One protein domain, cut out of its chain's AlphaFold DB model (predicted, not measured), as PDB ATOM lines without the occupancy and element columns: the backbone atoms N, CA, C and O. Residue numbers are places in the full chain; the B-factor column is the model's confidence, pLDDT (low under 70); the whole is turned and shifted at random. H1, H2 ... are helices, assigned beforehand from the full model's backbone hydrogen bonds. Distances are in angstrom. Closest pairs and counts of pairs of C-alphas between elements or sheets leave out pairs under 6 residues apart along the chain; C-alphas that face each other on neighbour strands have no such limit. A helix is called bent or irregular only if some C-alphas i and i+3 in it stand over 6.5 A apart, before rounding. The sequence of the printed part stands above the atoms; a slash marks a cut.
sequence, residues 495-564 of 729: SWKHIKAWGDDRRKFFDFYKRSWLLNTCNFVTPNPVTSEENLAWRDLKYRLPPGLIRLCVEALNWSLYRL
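What this domain is: This is residues 495 to 564 of the 729 residues of an uncharacterized protein of Leucoagaricus sp. SymC.cos (UniProt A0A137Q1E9). A long, straight helix, H1, forms the spine of the domain, and two shorter helices, H2 and H3, pack on it from two different sides, near its middle. H2 and H3 are joined by a tight link and make a V, with H1 in the opening of the V; residues 495 to 501, of which 496 to 501 belong to H1, stick out beyond this body, and the long link after H1 folds back to H2. The printed part has 70 residues with three named helices, in the order H1, H2, H3 along the chain, and no named strand; the class is all helix. The whole is compact, with a radius of gyration of the C-alphas of 12.5 A. Its C-alphas span 40 by 27 by 19 A, an outline that is only just elongated.

How they stand to each other: The printed part opens with Ser 495 and goes straight into H1, residues 496 to 520, the longest helix with 25 residues. Residues 495 to 501, of which 496 to 501 belong to H1, stand free: no C-alpha 8 or more residues away along the chain comes within 10 A of theirs. H1 touches H2, residues 532 to 544, with residues 505 to 512 alone. Their closest C-alphas are those of Phe 512 and Trp 538, 6.4 A apart, and 8 pairs of C-alphas are within 8 A. H1 and H2 run opposite ways at a steep tilt of 53 degrees, and their centres are 10.4 A apart. H1 also touches H3, residues 547 to 561, with residues 506 to 514 alone. Here the closest C-alphas are those of Phe 510 and Leu 557, 6.9 A apart, among 7 pairs within 8 A. H1 and H3 run the same way at a steep tilt of 53 degrees, with their centres 10.9 A apart. H2 and H3 are close but not clearly touching, with 1 pair of C-alphas within 8 A, that of Lys 542 and Ile 550 at 7.1 A. H2 and H3 run opposite ways at a steep tilt of 53 degrees, and their centres are 16.4 A apart. In H1, H2 and H3 every pair of O of residue i and N of residue i+4 is within hydrogen-bond range.

Where its parts are: H1 begins at C-alpha 496, at (36.132, -16.073, 23.989), and ends at C-alpha 520, at (35.628, -29.017, -9.125). Its first and last C-alphas are 35.6 A apart, and z falls along it. H2, Ser 532 to Arg 544, has 13 residues and measures 18.6 A from first to last C-alpha; it begins at C-alpha 532, at (32.423, -37.613, 1.613). H3, Pro 547 to Leu 561, has 15 residues and measures 20.3 A, ending at C-alpha 561, at (41.927, -18.167, -5.452). None of the three helices is bent or irregular.

The domain as a whole: The two C-alphas farthest apart are those of Ser 495 and Asn 523, at 40.9 A, while the first and last printed C-alphas, those of Ser 495 and Leu 564, are 35.1 A apart. The link from H1 to H2 is long, with 11 residues, and the link from H2 to H3 is tight, with 2 residues. The printed part has no cut from residue 495 to residue 564. The mean pLDDT of the printed part is 87.0, and no printed residue is under 70. By helix, the mean pLDDT is 90 in H1, 88 in H2 and 83 in H3.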
ATOM      1  N   SER A 495      32.068 -13.546  24.262       86.00
ATOM      2  CA  SER A 495      32.789 -14.549  25.031       86.00
ATOM      3  C   SER A 495      33.848 -15.205  24.149       86.00
ATOM      4  O   SER A 495      33.588 -15.565  22.999       86.00
ATOM      5  N   TRP A 496      35.034 -15.428  24.706       81.88
ATOM      6  CA  TRP A 496      36.132 -16.073  23.989       81.88
ATOM      7  C   TRP A 496      35.752 -17.422  23.381       81.88
ATOM      8  O   TRP A 496      36.179 -17.747  22.277       81.88
ATOM      9  N   LYS A 497      34.892 -18.189  24.066       85.38
ATOM     10  CA  LYS A 497      34.351 -19.446  23.534       85.38
ATOM     11  C   LYS A 497      33.586 -19.231  22.226       85.38
ATOM     12  O   LYS A 497      33.764 -20.017  21.304       85.38
ATOM     13  N   HIS A 498      32.775 -18.177  22.136       88.12
ATOM     14  CA  HIS A 498      32.053 -17.836  20.911       88.12
ATOM     15  C   HIS A 498      32.999 -17.365  19.806       88.12
ATOM     16  O   HIS A 498      32.936 -17.902  18.706       88.12
ATOM     17  N   ILE A 499      33.913 -16.433  20.102       85.25
ATOM     18  CA  ILE A 499      34.883 -15.930  19.112       85.25
ATOM     19  C   ILE A 499      35.721 -17.082  18.544       85.25
ATOM     20  O   ILE A 499      35.892 -17.181  17.332       85.25
ATOM     21  N   LYS A 500      36.207 -17.975  19.414       87.62
ATOM     22  CA  LYS A 500      36.995 -19.143  19.017       87.62
ATOM     23  C   LYS A 500      36.185 -20.099  18.144       87.62
ATOM     24  O   LYS A 500      36.643 -20.422  17.056       87.62
ATOM     25  N   ALA A 501      34.989 -20.499  18.583       88.38
ATOM     26  CA  ALA A 501      34.124 -21.390  17.808       88.38
ATOM     27  C   ALA A 501      33.778 -20.795  16.434       88.38
ATOM     28  O   ALA A 501      33.884 -21.470  15.415       88.38
ATOM     29  N   TRP A 502      33.460 -19.499  16.390       88.38
ATOM     30  CA  TRP A 502      33.177 -18.787  15.146       88.38
ATOM     31  C   TRP A 502      34.403 -18.698  14.224       88.38
ATOM     32  O   TRP A 502      34.293 -18.879  13.011       88.38
ATOM     33  N   GLY A 503      35.592 -18.462  14.784       89.62
ATOM     34  CA  GLY A 503      36.853 -18.500  14.044       89.62
ATOM     35  C   GLY A 503      37.181 -19.894  13.503       89.62
ATOM     36  O   GLY A 503      37.613 -20.017  12.357       89.62
ATOM     37  N   ASP A 504      36.942 -20.943  14.292       91.06
ATOM     38  CA  ASP A 504      37.115 -22.344  13.891       91.06
ATOM     39  C   ASP A 504      36.190 -22.713  12.727       91.06
ATOM     40  O   ASP A 504      36.655 -23.266  11.729       91.06
ATOM     41  N   ASP A 505      34.911 -22.348  12.815       91.25
ATOM     42  CA  ASP A 505      33.931 -22.583  11.756       91.25
ATOM     43  C   ASP A 505      34.316 -21.866  10.461       91.25
ATOM     44  O   ASP A 505      34.322 -22.472   9.390       91.25
ATOM     45  N   ARG A 506      34.732 -20.597  10.538       90.88
ATOM     46  CA  ARG A 506      35.216 -19.872   9.357       90.88
ATOM     47  C   ARG A 506      36.455 -20.533   8.764       90.88
ATOM     48  O   ARG A 506      36.491 -20.753   7.561       90.88
ATOM     49  N   ARG A 507      37.451 -20.907   9.570       91.38
ATOM     50  CA  ARG A 507      38.654 -21.589   9.059       91.38
ATOM     51  C   ARG A 507      38.311 -22.878   8.319       91.38
ATOM     52  O   ARG A 507      38.797 -23.077   7.209       91.38
ATOM     53  N   LYS A 508      37.429 -23.706   8.889       94.31
ATOM     54  CA  LYS A 508      36.935 -24.926   8.236       94.31
ATOM     55  C   LYS A 508      36.201 -24.616   6.932       94.31
ATOM     56  O   LYS A 508      36.416 -25.302   5.941       94.31
ATOM     57  N   PHE A 509      35.386 -23.560   6.904       93.81
ATOM     58  CA  PHE A 509      34.654 -23.156   5.701       93.81
ATOM     59  C   PHE A 509      35.604 -22.785   4.568       93.81
ATOM     60  O   PHE A 509      35.432 -23.253   3.444       93.81
ATOM     61  N   PHE A 510      36.607 -21.964   4.877       93.12
ATOM     62  CA  PHE A 510      37.623 -21.536   3.919       93.12
ATOM     63  C   PHE A 510      38.404 -22.730   3.376       93.12
ATOM     64  O   PHE A 510      38.608 -22.820   2.168       93.12
ATOM     65  N   ASP A 511      38.806 -23.652   4.251       93.69
ATOM     66  CA  ASP A 511      39.521 -24.860   3.853       93.69
ATOM     67  C   ASP A 511      38.678 -25.745   2.919       93.69
ATOM     68  O   ASP A 511      39.109 -26.045   1.804       93.69
ATOM     69  N   PHE A 512      37.443 -26.085   3.308       94.88
ATOM     70  CA  PHE A 512      36.554 -26.907   2.479       94.88
ATOM     71  C   PHE A 512      36.220 -26.249   1.144       94.88
ATOM     72  O   PHE A 512      36.300 -26.904   0.104       94.88
ATOM     73  N   TYR A 513      35.884 -24.956   1.149       93.62
ATOM     74  CA  TYR A 513      35.578 -24.245  -0.086       93.62
ATOM     75  C   TYR A 513      36.808 -24.198  -0.994       93.62
ATOM     76  O   TYR A 513      36.684 -24.513  -2.173       93.62
ATOM     77  N   LYS A 514      38.000 -23.869  -0.471       92.75
ATOM     78  CA  LYS A 514      39.243 -23.839  -1.261       92.75
ATOM     79  C   LYS A 514      39.493 -25.185  -1.932       92.75
ATOM     80  O   LYS A 514      39.703 -25.230  -3.141       92.75
ATOM     81  N   ARG A 515      39.453 -26.277  -1.164       92.44
ATOM     82  CA  ARG A 515      39.714 -27.632  -1.677       92.44
ATOM     83  C   ARG A 515      38.658 -28.059  -2.697       92.44
ATOM     84  O   ARG A 515      39.015 -28.585  -3.748       92.44
ATOM     85  N   SER A 516      37.381 -27.775  -2.437       91.88
ATOM     86  CA  SER A 516      36.300 -28.091  -3.374       91.88
ATOM     87  C   SER A 516      36.370 -27.265  -4.659       91.88
ATOM     88  O   SER A 516      36.188 -27.832  -5.731       91.88
ATOM     89  N   TRP A 517      36.648 -25.963  -4.576       91.81
ATOM     90  CA  TRP A 517      36.734 -25.078  -5.740       91.81
ATOM     91  C   TRP A 517      37.912 -25.449  -6.641       91.81
ATOM     92  O   TRP A 517      37.745 -25.601  -7.849       91.81
ATOM     93  N   LEU A 518      39.093 -25.672  -6.050       89.69
ATOM     94  CA  LEU A 518      40.286 -26.079  -6.794       89.69
ATOM     95  C   LEU A 518      40.033 -27.368  -7.587       89.69
ATOM     96  O   LEU A 518      40.376 -27.434  -8.765       89.69
ATOM     97  N   LEU A 519      39.396 -28.357  -6.957       87.88
ATOM     98  CA  LEU A 519      39.097 -29.631  -7.598       87.88
ATOM     99  C   LEU A 519      37.998 -29.502  -8.664       87.88
ATOM    100  O   LEU A 519      38.213 -29.906  -9.800       87.88
ATOM    101  N   ASN A 520      36.841 -28.940  -8.305       86.88
ATOM    102  CA  ASN A 520      35.628 -29.017  -9.125       86.88
ATOM    103  C   ASN A 520      35.550 -27.940 -10.211       86.88
ATOM    104  O   ASN A 520      34.981 -28.190 -11.264       86.88
ATOM    105  N   THR A 521      36.069 -26.736  -9.958       85.12
ATOM    106  CA  THR A 521      35.905 -25.601 -10.882       85.12
ATOM    107  C   THR A 521      37.080 -25.474 -11.839       85.12
ATOM    108  O   THR A 521      36.916 -25.054 -12.977       85.12
ATOM    109  N   CYS A 522      38.286 -25.826 -11.398       83.88
ATOM    110  CA  CYS A 522      39.492 -25.578 -12.186       83.88
ATOM    111  C   CYS A 522      40.274 -26.834 -12.552       83.88
ATOM    112  O   CYS A 522      41.303 -26.717 -13.225       83.88
ATOM    113  N   ASN A 523      39.817 -28.019 -12.126       88.62
ATOM    114  CA  ASN A 523      40.548 -29.271 -12.301       88.62
ATOM    115  C   ASN A 523      42.004 -29.144 -11.810       88.62
ATOM    116  O   ASN A 523      42.934 -29.610 -12.471       88.62
ATOM    117  N   PHE A 524      42.222 -28.464 -10.681       87.06
ATOM    118  CA  PHE A 524      43.532 -28.356 -10.051       87.06
ATOM    119  C   PHE A 524      43.796 -29.542  -9.126       87.06
ATOM    120  O   PHE A 524      42.904 -30.059  -8.450       87.06
ATOM    121  N   VAL A 525      45.066 -29.934  -9.041       82.06
ATOM    122  CA  VAL A 525      45.517 -30.942  -8.079       82.06
ATOM    123  C   VAL A 525      45.351 -30.412  -6.658       82.06
ATOM    124  O   VAL A 525      45.922 -29.379  -6.314       82.06
ATOM    125  N   THR A 526      44.642 -31.150  -5.801       82.94
ATOM    126  CA  THR A 526      44.531 -30.831  -4.371       82.94
ATOM    127  C   THR A 526      45.122 -31.958  -3.518       82.94
ATOM    128  O   THR A 526      44.806 -33.119  -3.764       82.94
ATOM    129  N   PRO A 527      45.970 -31.658  -2.512       76.81
ATOM    130  CA  PRO A 527      46.582 -32.686  -1.667       76.81
ATOM    131  C   PRO A 527      45.614 -33.538  -0.865       76.81
ATOM    132  O   PRO A 527      45.898 -34.683  -0.548       76.81
ATOM    133  N   ASN A 528      44.470 -32.956  -0.531       85.00
ATOM    134  CA  ASN A 528      43.464 -33.570   0.310       85.00
ATOM    135  C   ASN A 528      42.102 -33.233  -0.298       85.00
ATOM    136  O   ASN A 528      41.470 -32.278   0.155       85.00
ATOM    137  N   PRO A 529      41.651 -33.921  -1.359       88.00
ATOM    138  CA  PRO A 529      40.315 -33.674  -1.887       88.00
ATOM    139  C   PRO A 529      39.285 -33.821  -0.759       88.00
ATOM    140  O   PRO A 529      39.473 -34.614   0.165       88.00
ATOM    141  N   VAL A 530      38.223 -33.015  -0.803       91.38
ATOM    142  CA  VAL A 530      37.195 -33.028   0.246       91.38
ATOM    143  C   VAL A 530      36.542 -34.409   0.275       91.38
ATOM    144  O   VAL A 530      35.931 -34.833  -0.709       91.38
ATOM    145  N   THR A 531      36.679 -35.118   1.393       93.62
ATOM    146  CA  THR A 531      36.100 -36.461   1.559       93.62
ATOM    147  C   THR A 531      34.568 -36.409   1.607       93.62
ATOM    148  O   THR A 531      33.960 -35.343   1.721       93.62
ATOM    149  N   SER A 532      33.890 -37.555   1.511       91.31
ATOM    150  CA  SER A 532      32.423 -37.613   1.613       91.31
ATOM    151  C   SER A 532      31.907 -37.136   2.979       91.31
ATOM    152  O   SER A 532      30.926 -36.391   3.033       91.31
ATOM    153  N   GLU A 533      32.592 -37.502   4.064       94.00
ATOM    154  CA  GLU A 533      32.300 -37.051   5.429       94.00
ATOM    155  C   GLU A 533      32.550 -35.544   5.587       94.00
ATOM    156  O   GLU A 533      31.687 -34.812   6.071       94.00
ATOM    157  N   GLU A 534      33.679 -35.041   5.080       94.06
ATOM    158  CA  GLU A 534      33.960 -33.601   5.070       94.06
ATOM    159  C   GLU A 534      32.946 -32.820   4.231       94.06
ATOM    160  O   GLU A 534      32.574 -31.713   4.599       94.06
ATOM    161  N   ASN A 535      32.438 -33.387   3.135       88.94
ATOM    162  CA  ASN A 535      31.381 -32.767   2.338       88.94
ATOM    163  C   ASN A 535      30.048 -32.673   3.098       88.94
ATOM    164  O   ASN A 535      29.263 -31.756   2.840       88.94
ATOM    165  N   LEU A 536      29.759 -33.606   4.011       88.38
ATOM    166  CA  LEU A 536      28.616 -33.492   4.923       88.38
ATOM    167  C   LEU A 536      28.864 -32.387   5.953       88.38
ATOM    168  O   LEU A 536      28.014 -31.514   6.111       88.38
ATOM    169  N   ALA A 537      30.051 -32.356   6.564       91.19
ATOM    170  CA  ALA A 537      30.442 -31.296   7.494       91.19
ATOM    171  C   ALA A 537      30.454 -29.909   6.829       91.19
ATOM    172  O   ALA A 537      30.066 -28.916   7.437       91.19
ATOM    173  N   TRP A 538      30.860 -29.823   5.563       91.31
ATOM    174  CA  TRP A 538      30.844 -28.588   4.785       91.31
ATOM    175  C   TRP A 538      29.418 -28.120   4.494       91.31
ATOM    176  O   TRP A 538      29.137 -26.925   4.587       91.31
ATOM    177  N   ARG A 539      28.504 -29.048   4.179       86.06
ATOM    178  CA  ARG A 539      27.073 -28.746   4.036       86.06
ATOM    179  C   ARG A 539      26.485 -28.236   5.345       86.06
ATOM    180  O   ARG A 539      25.878 -27.175   5.342       86.06
ATOM    181  N   ASP A 540      26.729 -28.931   6.448       85.94
ATOM    182  CA  ASP A 540      26.339 -28.490   7.790       85.94
ATOM    183  C   ASP A 540      26.846 -27.064   8.087       85.94
ATOM    184  O   ASP A 540      26.083 -26.163   8.430       85.94
ATOM    185  N   LEU A 541      28.121 -26.799   7.813       89.75
ATOM    186  CA  LEU A 541      28.733 -25.490   8.016       89.75
ATOM    187  C   LEU A 541      28.096 -24.374   7.163       89.75
ATOM    188  O   LEU A 541      27.934 -23.253   7.649       89.75
ATOM    189  N   LYS A 542      27.697 -24.673   5.916       85.56
ATOM    190  CA  LYS A 542      26.930 -23.748   5.050       85.56
ATOM    191  C   LYS A 542      25.564 -23.401   5.632       85.56
ATOM    192  O   LYS A 542      25.006 -22.366   5.293       85.56
ATOM    193  N   TYR A 543      25.010 -24.252   6.480       78.81
ATOM    194  CA  TYR A 543      23.743 -23.979   7.139       78.81
ATOM    195  C   TYR A 543      23.907 -23.287   8.491       78.81
ATOM    196  O   TYR A 543      23.007 -22.559   8.907       78.81
ATOM    197  N   ARG A 544      25.048 -23.483   9.162       82.19
ATOM    198  CA  ARG A 544      25.349 -22.840  10.447       82.19
ATOM    199  C   ARG A 544      25.814 -21.392  10.319       82.19
ATOM    200  O   ARG A 544      25.600 -20.599  11.234       82.19
ATOM    201  N   LEU A 545      26.475 -21.033   9.219       84.00
ATOM    202  CA  LEU A 545      26.963 -19.671   9.013       84.00
ATOM    203  C   LEU A 545      25.866 -18.756   8.423       84.00
ATOM    204  O   LEU A 545      25.121 -19.181   7.542       84.00
ATOM    205  N   PRO A 546      25.787 -17.478   8.843       80.00
ATOM    206  CA  PRO A 546      24.905 -16.491   8.221       80.00
ATOM    207  C   PRO A 546      25.127 -16.396   6.697       80.00
ATOM    208  O   PRO A 546      26.282 -16.241   6.296       80.00
ATOM    209  N   PRO A 547      24.088 -16.390   5.835       74.94
ATOM    210  CA  PRO A 547      24.239 -16.279   4.381       74.94
ATOM    211  C   PRO A 547      25.068 -15.068   3.947       74.94
ATOM    212  O   PRO A 547      25.972 -15.198   3.124       74.94
ATOM    213  N   GLY A 548      24.851 -13.906   4.577       73.81
ATOM    214  CA  GLY A 548      25.665 -12.710   4.331       73.81
ATOM    215  C   GLY A 548      27.150 -12.918   4.654       73.81
ATOM    216  O   GLY A 548      28.021 -12.453   3.920       73.81
ATOM    217  N   LEU A 549      27.455 -13.686   5.706       80.88
ATOM    218  CA  LEU A 549      28.829 -14.038   6.064       80.88
ATOM    219  C   LEU A 549      29.415 -15.082   5.112       80.88
ATOM    220  O   LEU A 549      30.563 -14.929   4.705       80.88
ATOM    221  N   ILE A 550      28.658 -16.124   4.757       83.12
ATOM    222  CA  ILE A 550      29.081 -17.143   3.786       83.12
ATOM    223  C   ILE A 550      29.479 -16.459   2.493       83.12
ATOM    224  O   ILE A 550      30.585 -16.682   2.011       83.12
ATOM    225  N   ARG A 551      28.624 -15.576   1.977       78.50
ATOM    226  CA  ARG A 551      28.889 -14.850   0.742       78.50
ATOM    227  C   ARG A 551      30.155 -14.003   0.854       78.50
ATOM    228  O   ARG A 551      31.025 -14.120   0.001       78.50
ATOM    229  N   LEU A 552      30.327 -13.246   1.942       81.69
ATOM    230  CA  LEU A 552      31.567 -12.500   2.193       81.69
ATOM    231  C   LEU A 552      32.807 -13.413   2.221       81.69
ATOM    232  O   LEU A 552      33.850 -13.059   1.677       81.69
ATOM    233  N   CYS A 553      32.705 -14.584   2.854       85.69
ATOM    234  CA  CYS A 553      33.795 -15.557   2.920       85.69
ATOM    235  C   CYS A 553      34.117 -16.137   1.541       85.69
ATOM    236  O   CYS A 553      35.291 -16.247   1.195       85.69
ATOM    237  N   VAL A 554      33.092 -16.467   0.754       86.69
ATOM    238  CA  VAL A 554      33.221 -16.951  -0.624       86.69
ATOM    239  C   VAL A 554      33.899 -15.907  -1.503       86.69
ATOM    240  O   VAL A 554      34.872 -16.235  -2.165       86.69
ATOM    241  N   GLU A 555      33.468 -14.647  -1.461       84.44
ATOM    242  CA  GLU A 555      34.073 -13.567  -2.253       84.44
ATOM    243  C   GLU A 555      35.536 -13.318  -1.865       84.44
ATOM    244  O   GLU A 555      36.415 -13.223  -2.723       84.44
ATOM    245  N   ALA A 556      35.822 -13.262  -0.559       84.25
ATOM    246  CA  ALA A 556      37.187 -13.111  -0.062       84.25
ATOM    247  C   ALA A 556      38.081 -14.277  -0.508       84.25
ATOM    248  O   ALA A 556      39.244 -14.073  -0.870       84.25
ATOM    249  N   LEU A 557      37.538 -15.496  -0.502       87.81
ATOM    250  CA  LEU A 557      38.275 -16.667  -0.930       87.81
ATOM    251  C   LEU A 557      38.445 -16.705  -2.452       87.81
ATOM    252  O   LEU A 557      39.564 -16.921  -2.895       87.81
ATOM    253  N   ASN A 558      37.412 -16.421  -3.243       86.25
ATOM    254  CA  ASN A 558      37.504 -16.306  -4.700       86.25
ATOM    255  C   ASN A 558      38.585 -15.303  -5.092       86.25
ATOM    256  O   ASN A 558      39.463 -15.623  -5.887       86.25
ATOM    257  N   TRP A 559      38.617 -14.134  -4.447       84.81
ATOM    258  CA  TRP A 559      39.692 -13.167  -4.652       84.81
ATOM    259  C   TRP A 559      41.085 -13.749  -4.360       84.81
ATOM    260  O   TRP A 559      42.023 -13.501  -5.115       84.81
ATOM    261  N   SER A 560      41.233 -14.551  -3.299       83.81
ATOM    262  CA  SER A 560      42.500 -15.238  -3.006       83.81
ATOM    263  C   SER A 560      42.832 -16.349  -4.013       83.81
ATOM    264  O   SER A 560      43.993 -16.523  -4.370       83.81
ATOM    265  N   LEU A 561      41.816 -17.061  -4.504       86.31
ATOM    266  CA  LEU A 561      41.927 -18.167  -5.452       86.31
ATOM    267  C   LEU A 561      42.333 -17.675  -6.843       86.31
ATOM    268  O   LEU A 561      43.230 -18.255  -7.445       86.31
ATOM    269  N   TYR A 562      41.766 -16.562  -7.316       83.50
ATOM    270  CA  TYR A 562      42.161 -15.929  -8.581       83.50
ATOM    271  C   TYR A 562      43.606 -15.416  -8.578       83.50
ATOM    272  O   TYR A 562      44.177 -15.168  -9.637       83.50
ATOM    273  N   ARG A 563      44.207 -15.250  -7.396       81.62
ATOM    274  CA  ARG A 563      45.613 -14.865  -7.233       81.62
ATOM    275  C   ARG A 563      46.544 -16.059  -7.033       81.62
ATOM    276  O   ARG A 563      47.747 -15.845  -6.884       81.62
ATOM    277  N   LEU A 564      46.024 -17.290  -7.008       82.44
ATOM    278  CA  LEU A 564      46.873 -18.466  -6.873       82.44
ATOM    279  C   LEU A 564      47.753 -18.615  -8.119       82.44
ATOM    280  O   LEU A 564      47.234 -18.663  -9.235       82.44
TER     281      LEU A 564